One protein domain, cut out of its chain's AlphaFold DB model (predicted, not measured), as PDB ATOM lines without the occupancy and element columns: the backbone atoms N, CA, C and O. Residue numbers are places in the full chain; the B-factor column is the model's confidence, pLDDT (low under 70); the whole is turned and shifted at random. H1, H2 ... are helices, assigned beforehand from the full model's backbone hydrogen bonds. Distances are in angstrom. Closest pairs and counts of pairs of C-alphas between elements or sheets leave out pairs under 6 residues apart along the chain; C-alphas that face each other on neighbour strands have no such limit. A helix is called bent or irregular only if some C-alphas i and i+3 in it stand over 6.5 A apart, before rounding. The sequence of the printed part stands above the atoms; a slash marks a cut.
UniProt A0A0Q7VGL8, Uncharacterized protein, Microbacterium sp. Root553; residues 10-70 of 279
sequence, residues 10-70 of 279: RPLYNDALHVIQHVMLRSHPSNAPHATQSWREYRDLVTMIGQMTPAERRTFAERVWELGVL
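AT A GLANCE: This is residues 10 to 70 of the 279 residues of an uncharacterized protein of Microbacterium sp. Root553 (UniProt A0A0Q7VGL8). The backbone goes round an open ring with an empty middle: the two longer sides, H3 and H4, meet near their ends as a V, and H1 with the returning stretch of residues 24 to 31 makes the side across the opening of that V. The small H2 sits at the corner between that stretch and H3, where residues 35 to 40 stick out, while the last turn of H4 comes back near H1 and nearly closes the ring. The printed part has 61 residues with four named helices, in the order H1, H2, H3, H4, and no named strand; its class is all helix. It is only just compact, close to loose, with a radius of gyration of the C-alphas of 12.6 A and spans of 32 by 26 by 19 A.

IN THESE COORDINATES: H1, residues 10 to 23, begins with C-alpha 10 at (87.870, 102.774, 155.113) and is 18.9 A from first to last C-alpha. It is neither bent nor irregular, but only just: C-alphas 20 and 23 are 6.0 A apart. H2, residues 32 to 36, is 6.2 A long. H3, residues 38 to 51, begins with C-alpha 38 at (75.789, 99.317, 155.381) and is 21.7 A long. It is irregular, with C-alphas 41 and 44 7.6 A apart. H4, residues 54 to 70, is 22.5 A long and ends with C-alpha 70 at (81.567, 123.836, 155.730). It is neither bent nor irregular, but only just: C-alphas 67 and 70 are 6.4 A apart.

HOW THE PARTS SIT: H1 and H2 are apart, but only just, with their closest C-alphas 8.0 A from each other. H1 and H3 are apart. H2 and H3 are close but not clearly touching; their closest C-alphas, of Pro 33 and Trp 39, are 6.1 A apart. H3 and H4 are close but not clearly touching, with the closest C-alphas, of Ile 49 and Arg 57, 6.6 A apart. They run opposite ways at a steep tilt of 45 degrees. H4 and H1 are close but not clearly touching; their closest C-alphas, of Ile 20 and Val 69, are 7.0 A apart. They run the same way at a steep tilt of 41 degrees. H2 and H4 are apart. Every O i to N i+4 pair is within hydrogen-bond range in H1 and H2, against 6 of 10 in H3 and 12 of 13 in H4.

THE WHOLE: The two C-alphas farthest apart, of Leu 25 and Gln 51, are 32.4 A from each other. The printed part has no cut. The links from H2 to H3 and from H3 to H4 are tight, the link from H1 to H2 is short, and no link is long. The mean pLDDT of the printed part is 83.8, and residues 30 to 37 are under 70.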
ATOM      1  N   ARG A  10      87.901 102.493 153.669       77.00
ATOM      2  CA  ARG A  10      87.870 102.774 155.113       77.00
ATOM      3  C   ARG A  10      88.992 103.710 155.597       77.00
ATOM      4  O   ARG A  10      88.662 104.629 156.337       77.00
ATOM      5  N   PRO A  11      90.275 103.524 155.220       83.50
ATOM      6  CA  PRO A  11      91.331 104.473 155.579       83.50
ATOM      7  C   PRO A  11      91.038 105.893 155.083       83.50
ATOM      8  O   PRO A  11      91.048 106.820 155.876       83.50
ATOM      9  N   LEU A  12      90.636 106.035 153.815       83.62
ATOM     10  CA  LEU A  12      90.325 107.335 153.210       83.62
ATOM     11  C   LEU A  12      89.156 108.043 153.914       83.62
ATOM     12  O   LEU A  12      89.190 109.251 154.126       83.62
ATOM     13  N   TYR A  13      88.130 107.284 154.304       81.94
ATOM     14  CA  TYR A  13      87.022 107.803 155.100       81.94
ATOM     15  C   TYR A  13      87.483 108.276 156.486       81.94
ATOM     16  O   TYR A  13      87.095 109.357 156.918       81.94
ATOM     17  N   ASN A  14      88.315 107.490 157.179       84.25
ATOM     18  CA  ASN A  14      88.835 107.859 158.496       84.25
ATOM     19  C   ASN A  14      89.697 109.131 158.434       84.25
ATOM     20  O   ASN A  14      89.585 109.973 159.322       84.25
ATOM     21  N   ASP A  15      90.511 109.287 157.389       87.81
ATOM     22  CA  ASP A  15      91.345 110.477 157.194       87.81
ATOM     23  C   ASP A  15      90.477 111.727 156.993       87.81
ATOM     24  O   ASP A  15      90.693 112.756 157.636       87.81
ATOM     25  N   ALA A  16      89.432 111.621 156.162       86.62
ATOM     26  CA  ALA A  16      88.465 112.698 155.975       86.62
ATOM     27  C   ALA A  16      87.726 113.025 157.283       86.62
ATOM     28  O   ALA A  16      87.644 114.190 157.668       86.62
ATOM     29  N   LEU A  17      87.248 112.006 158.005       87.25
ATOM     30  CA  LEU A  17      86.559 112.180 159.285       87.25
ATOM     31  C   LEU A  17      87.452 112.877 160.319       87.25
ATOM     32  O   LEU A  17      86.979 113.759 161.033       87.25
ATOM     33  N   HIS A  18      88.741 112.532 160.366       87.69
ATOM     34  CA  HIS A  18      89.702 113.159 161.267       87.69
ATOM     35  C   HIS A  18      89.858 114.657 160.980       87.69
ATOM     36  O   HIS A  18      89.786 115.476 161.898       87.69
ATOM     37  N   VAL A  19      90.023 115.037 159.708       90.12
ATOM     38  CA  VAL A  19      90.091 116.455 159.319       90.12
ATOM     39  C   VAL A  19      88.810 117.182 159.726       90.12
ATOM     40  O   VAL A  19      88.865 118.234 160.358       90.12
ATOM     41  N   ILE A  20      87.653 116.599 159.437       88.88
ATOM     42  CA  ILE A  20      86.358 117.225 159.697       88.88
ATOM     43  C   ILE A  20      86.105 117.416 161.200       88.88
ATOM     44  O   ILE A  20      85.779 118.519 161.639       88.88
ATOM     45  N   GLN A  21      86.273 116.365 162.001       86.56
ATOM     46  CA  GLN A  21      85.878 116.374 163.412       86.56
ATOM     47  C   GLN A  21      86.953 116.934 164.345       86.56
ATOM     48  O   GLN A  21      86.609 117.534 165.362       86.56
ATOM     49  N   HIS A  22      88.238 116.756 164.024       85.69
ATOM     50  CA  HIS A  22      89.339 117.127 164.924       85.69
ATOM     51  C   HIS A  22      90.110 118.365 164.475       85.69
ATOM     52  O   HIS A  22      90.578 119.112 165.328       85.69
ATOM     53  N   VAL A  23      90.220 118.617 163.166       87.25
ATOM     54  CA  VAL A  23      90.897 119.823 162.653       87.25
ATOM     55  C   VAL A  23      89.897 120.959 162.456       87.25
ATOM     56  O   VAL A  23      90.128 122.077 162.904       87.25
ATOM     57  N   MET A  24      88.760 120.677 161.818       87.50
ATOM     58  CA  MET A  24      87.727 121.674 161.512       87.50
ATOM     59  C   MET A  24      86.637 121.777 162.584       87.50
ATOM     60  O   MET A  24      85.811 122.689 162.515       87.50
ATOM     61  N   LEU A  25      86.632 120.853 163.553       88.06
ATOM     62  CA  LEU A  25      85.679 120.779 164.663       88.06
ATOM     63  C   LEU A  25      84.209 120.783 164.208       88.06
ATOM     64  O   LEU A  25      83.375 121.436 164.826       88.06
ATOM     65  N   ARG A  26      83.856 120.066 163.136       87.81
ATOM     66  CA  ARG A  26      82.465 119.933 162.661       87.81
ATOM     67  C   ARG A  26      81.851 118.614 163.131       87.81
ATOM     68  O   ARG A  26      82.538 117.602 163.246       87.81
ATOM     69  N   SER A  27      80.550 118.620 163.407       78.25
ATOM     70  CA  SER A  27      79.795 117.456 163.903       78.25
ATOM     71  C   SER A  27      79.310 116.500 162.808       78.25
ATOM     72  O   SER A  27      79.020 115.340 163.102       78.25
ATOM     73  N   HIS A  28      79.223 116.963 161.561       77.19
ATOM     74  CA  HIS A  28      78.854 116.159 160.396       77.19
ATOM     75  C   HIS A  28      80.099 115.813 159.566       77.19
ATOM     76  O   HIS A  28      80.953 116.687 159.443       77.19
ATOM     77  N   PRO A  29      80.190 114.618 158.944       70.75
ATOM     78  CA  PRO A  29      79.197 113.546 158.981       70.75
ATOM     79  C   PRO A  29      79.178 112.796 160.312       70.75
ATOM     80  O   PRO A  29      80.210 112.558 160.941       70.75
ATOM     81  N   SER A  30      77.971 112.403 160.728       64.62
ATOM     82  CA  SER A  30      77.784 111.415 161.785       64.62
ATOM     83  C   SER A  30      77.982 110.015 161.199       64.62
ATOM     84  O   SER A  30      77.704 109.749 160.030       64.62
ATOM     85  N   ASN A  31      78.534 109.112 162.005       63.75
ATOM     86  CA  ASN A  31      79.235 107.907 161.556       63.75
ATOM     87  C   ASN A  31      78.320 106.752 161.078       63.75
ATOM     88  O   ASN A  31      78.615 105.588 161.341       63.75
ATOM     89  N   ALA A  32      77.198 107.037 160.410       57.81
ATOM     90  CA  ALA A  32      76.152 106.048 160.142       57.81
ATOM     91  C   ALA A  32      76.621 104.846 159.286       57.81
ATOM     92  O   ALA A  32      76.492 103.721 159.760       57.81
ATOM     93  N   PRO A  33      77.257 105.007 158.106       58.06
ATOM     94  CA  PRO A  33      77.573 103.865 157.230       58.06
ATOM     95  C   PRO A  33      78.719 102.987 157.750       58.06
ATOM     96  O   PRO A  33      78.768 101.777 157.515       58.06
ATOM     97  N   HIS A  34      79.676 103.618 158.440       60.31
ATOM     98  CA  HIS A  34      80.843 102.961 159.025       60.31
ATOM     99  C   HIS A  34      80.463 102.146 160.262       60.31
ATOM    100  O   HIS A  34      80.932 101.015 160.402       60.31
ATOM    101  N   ALA A  35      79.568 102.677 161.099       60.03
ATOM    102  CA  ALA A  35      79.089 102.004 162.299       60.03
ATOM    103  C   ALA A  35      78.117 100.848 162.001       60.03
ATOM    104  O   ALA A  35      78.122  99.861 162.733       60.03
ATOM    105  N   THR A  36      77.316 100.925 160.928       64.44
ATOM    106  CA  THR A  36      76.284  99.912 160.612       64.44
ATOM    107  C   THR A  36      76.719  98.838 159.610       64.44
ATOM    108  O   THR A  36      75.952  97.924 159.332       64.44
ATOM    109  N   GLN A  37      77.932  98.920 159.047       68.38
ATOM    110  CA  GLN A  37      78.405  98.045 157.956       68.38
ATOM    111  C   GLN A  37      77.532  98.086 156.679       68.38
ATOM    112  O   GLN A  37      77.652  97.218 155.810       68.38
ATOM    113  N   SER A  38      76.727  99.137 156.501       72.50
ATOM    114  CA  SER A  38      75.789  99.317 155.381       72.50
ATOM    115  C   SER A  38      76.444  99.714 154.048       72.50
ATOM    116  O   SER A  38      75.768 100.158 153.131       72.50
ATOM    117  N   TRP A  39      77.758  99.528 153.863       73.88
ATOM    118  CA  TRP A  39      78.473  99.921 152.631       73.88
ATOM    119  C   TRP A  39      77.877  99.342 151.341       73.88
ATOM    120  O   TRP A  39      78.019  99.935 150.273       73.88
ATOM    121  N   ARG A  40      77.204  98.187 151.427       78.06
ATOM    122  CA  ARG A  40      76.512  97.570 150.286       78.06
ATOM    123  C   ARG A  40      75.370  98.438 149.750       78.06
ATOM    124  O   ARG A  40      75.148  98.418 148.546       78.06
ATOM    125  N   GLU A  41      74.711  99.209 150.611       80.94
ATOM    126  CA  GLU A  41      73.599 100.105 150.258       80.94
ATOM    127  C   GLU A  41      74.069 101.310 149.426       80.94
ATOM    128  O   GLU A  41      73.290 101.899 148.688       80.94
ATOM    129  N   TYR A  42      75.365 101.636 149.467       80.75
ATOM    130  CA  TYR A  42      75.956 102.756 148.727       80.75
ATOM    131  C   TYR A  42      76.561 102.348 147.377       80.75
ATOM    132  O   TYR A  42      77.207 103.170 146.724       80.75
ATOM    133  N   ARG A  43      76.391 101.090 146.939       84.25
ATOM    134  CA  ARG A  43      77.013 100.585 145.703       84.25
ATOM    135  C   ARG A  43      76.607 101.408 144.480       84.25
ATOM    136  O   ARG A  43      77.486 101.785 143.712       84.25
ATOM    137  N   ASP A  44      75.325 101.729 144.340       88.62
ATOM    138  CA  ASP A  44      74.817 102.480 143.186       88.62
ATOM    139  C   ASP A  44      75.399 103.898 143.136       88.62
ATOM    140  O   ASP A  44      75.827 104.359 142.079       88.62
ATOM    141  N   LEU A  45      75.521 104.555 144.295       85.81
ATOM    142  CA  LEU A  45      76.172 105.861 144.416       85.81
ATOM    143  C   LEU A  45      77.656 105.788 144.026       85.81
ATOM    144  O   LEU A  45      78.138 106.623 143.264       85.81
ATOM    145  N   VAL A  46      78.385 104.775 144.506       84.62
ATOM    146  CA  VAL A  46      79.800 104.574 144.151       84.62
ATOM    147  C   VAL A  46      79.956 104.307 142.651       84.62
ATOM    148  O   VAL A  46      80.859 104.862 142.024       84.62
ATOM    149  N   THR A  47      79.072 103.504 142.055       89.12
ATOM    150  CA  THR A  47      79.056 103.256 140.608       89.12
ATOM    151  C   THR A  47      78.799 104.541 139.826       89.12
ATOM    152  O   THR A  47      79.518 104.810 138.864       89.12
ATOM    153  N   MET A  48      77.848 105.369 140.264       91.75
ATOM    154  CA  MET A  48      77.551 106.666 139.651       91.75
ATOM    155  C   MET A  48      78.760 107.615 139.703       91.75
ATOM    156  O   MET A  48      79.143 108.186 138.685       91.75
ATOM    157  N   ILE A  49      79.437 107.713 140.853       90.38
ATOM    158  CA  ILE A  49      80.679 108.498 141.003       90.38
ATOM    159  C   ILE A  49      81.804 107.937 140.109       90.38
ATOM    160  O   ILE A  49      82.629 108.683 139.571       90.38
ATOM    161  N   GLY A  50      81.851 106.616 139.919       88.88
ATOM    162  CA  GLY A  50      82.799 105.959 139.018       88.88
ATOM    163  C   GLY A  50      82.598 106.328 137.544       88.88
ATOM    164  O   GLY A  50      83.582 106.444 136.814       88.88
ATOM    165  N   GLN A  51      81.349 106.558 137.128       94.44
ATOM    166  CA  GLN A  51      80.977 106.941 135.759       94.44
ATOM    167  C   GLN A  51      81.237 108.419 135.443       94.44
ATOM    168  O   GLN A  51      81.355 108.774 134.272       94.44
ATOM    169  N   MET A  52      81.370 109.270 136.462       96.00
ATOM    170  CA  MET A  52      81.728 110.679 136.293       96.00
ATOM    171  C   MET A  52      83.130 110.848 135.685       96.00
ATOM    172  O   MET A  52      84.071 110.095 135.967       96.00
ATOM    173  N   THR A  53      83.303 111.904 134.901       96.44
ATOM    174  CA  THR A  53      84.613 112.404 134.478       96.44
ATOM    175  C   THR A  53      85.423 112.911 135.683       96.44
ATOM    176  O   THR A  53      84.873 113.209 136.747       96.44
ATOM    177  N   PRO A  54      86.756 113.059 135.554       93.81
ATOM    178  CA  PRO A  54      87.573 113.651 136.614       93.81
ATOM    179  C   PRO A  54      87.115 115.054 137.045       93.81
ATOM    180  O   PRO A  54      87.211 115.378 138.228       93.81
ATOM    181  N   ALA A  55      86.610 115.866 136.110       94.94
ATOM    182  CA  ALA A  55      86.101 117.205 136.401       94.94
ATOM    183  C   ALA A  55      84.798 117.147 137.213       94.94
ATOM    184  O   ALA A  55      84.708 117.777 138.262       94.94
ATOM    185  N   GLU A  56      83.840 116.318 136.793       95.25
ATOM    186  CA  GLU A  56      82.569 116.132 137.508       95.25
ATOM    187  C   GLU A  56      82.782 115.596 138.926       95.25
ATOM    188  O   GLU A  56      82.159 116.085 139.866       95.25
ATOM    189  N   ARG A  57      83.717 114.653 139.117       94.38
ATOM    190  CA  ARG A  57      84.072 114.163 140.461       94.38
ATOM    191  C   ARG A  57      84.618 115.261 141.364       94.38
ATOM    192  O   ARG A  57      84.297 115.273 142.549       94.38
ATOM    193  N   ARG A  58      85.447 116.162 140.825       93.00
ATOM    194  CA  ARG A  58      85.983 117.294 141.589       93.00
ATOM    195  C   ARG A  58      84.854 118.221 142.027       93.00
ATOM    196  O   ARG A  58      84.727 118.472 143.218       93.00
ATOM    197  N   THR A  59      84.004 118.641 141.091       95.38
ATOM    198  CA  THR A  59      82.864 119.518 141.387       95.38
ATOM    199  C   THR A  59      81.895 118.876 142.381       95.38
ATOM    200  O   THR A  59      81.411 119.537 143.296       95.38
ATOM    201  N   PHE A  60      81.638 117.572 142.257       93.31
ATOM    202  CA  PHE A  60      80.812 116.844 143.217       93.31
ATOM    203  C   PHE A  60      81.440 116.827 144.620       93.31
ATOM    204  O   PHE A  60      80.751 117.108 145.598       93.31
ATOM    205  N   ALA A  61      82.744 116.550 144.730       89.81
ATOM    206  CA  ALA A  61      83.454 116.548 146.010       89.81
ATOM    207  C   ALA A  61      83.464 117.932 146.679       89.81
ATOM    208  O   ALA A  61      83.192 118.030 147.874       89.81
ATOM    209  N   GLU A  62      83.715 118.995 145.909       92.75
ATOM    210  CA  GLU A  62      83.621 120.385 146.376       92.75
ATOM    211  C   GLU A  62      82.225 120.669 146.933       92.75
ATOM    212  O   GLU A  62      82.089 121.164 148.051       92.75
ATOM    213  N   ARG A  63      81.178 120.250 146.214       92.31
ATOM    214  CA  ARG A  63      79.796 120.473 146.637       92.31
ATOM    215  C   ARG A  63      79.427 119.720 147.913       92.31
ATOM    216  O   ARG A  63      78.734 120.274 148.765       92.31
ATOM    217  N   VAL A  64      79.890 118.478 148.059       88.56
ATOM    218  CA  VAL A  64      79.726 117.694 149.296       88.56
ATOM    219  C   VAL A  64      80.416 118.394 150.467       88.56
ATOM    220  O   VAL A  64      79.856 118.447 151.560       88.56
ATOM    221  N   TRP A  65      81.597 118.974 150.247       88.00
ATOM    222  CA  TRP A  65      82.330 119.690 151.289       88.00
ATOM    223  C   TRP A  65      81.652 121.003 151.685       88.00
ATOM    224  O   TRP A  65      81.454 121.265 152.870       88.00
ATOM    225  N   GLU A  66      81.237 121.805 150.706       90.69
ATOM    226  CA  GLU A  66      80.504 123.053 150.932       90.69
ATOM    227  C   GLU A  66      79.208 122.822 151.708       90.69
ATOM    228  O   GLU A  66      78.950 123.499 152.703       90.69
ATOM    229  N   LEU A  67      78.395 121.863 151.256       88.38
ATOM    230  CA  LEU A  67      77.048 121.653 151.782       88.38
ATOM    231  C   LEU A  67      76.991 120.768 153.021       88.38
ATOM    232  O   LEU A  67      76.063 120.929 153.806       88.38
ATOM    233  N   GLY A  68      77.910 119.814 153.159       83.25
ATOM    234  CA  GLY A  68      77.887 118.830 154.241       83.25
ATOM    235  C   GLY A  68      78.878 119.117 155.365       83.25
ATOM    236  O   GLY A  68      78.664 118.666 156.482       83.25
ATOM    237  N   VAL A  69      79.969 119.843 155.098       86.69
ATOM    238  CA  VAL A  69      81.044 120.054 156.085       86.69
ATOM    239  C   VAL A  69      81.183 121.522 156.470       86.69
ATOM    240  O   VAL A  69      81.216 121.848 157.654       86.69
ATOM    241  N   LEU A  70      81.294 122.416 155.487       88.19
ATOM    242  CA  LEU A  70      81.567 123.836 155.730       88.19
ATOM    243  C   LEU A  70      80.331 124.627 156.170       88.19
ATOM    244  O   LEU A  70      80.478 125.614 156.891       88.19
TER     245      LEU A  70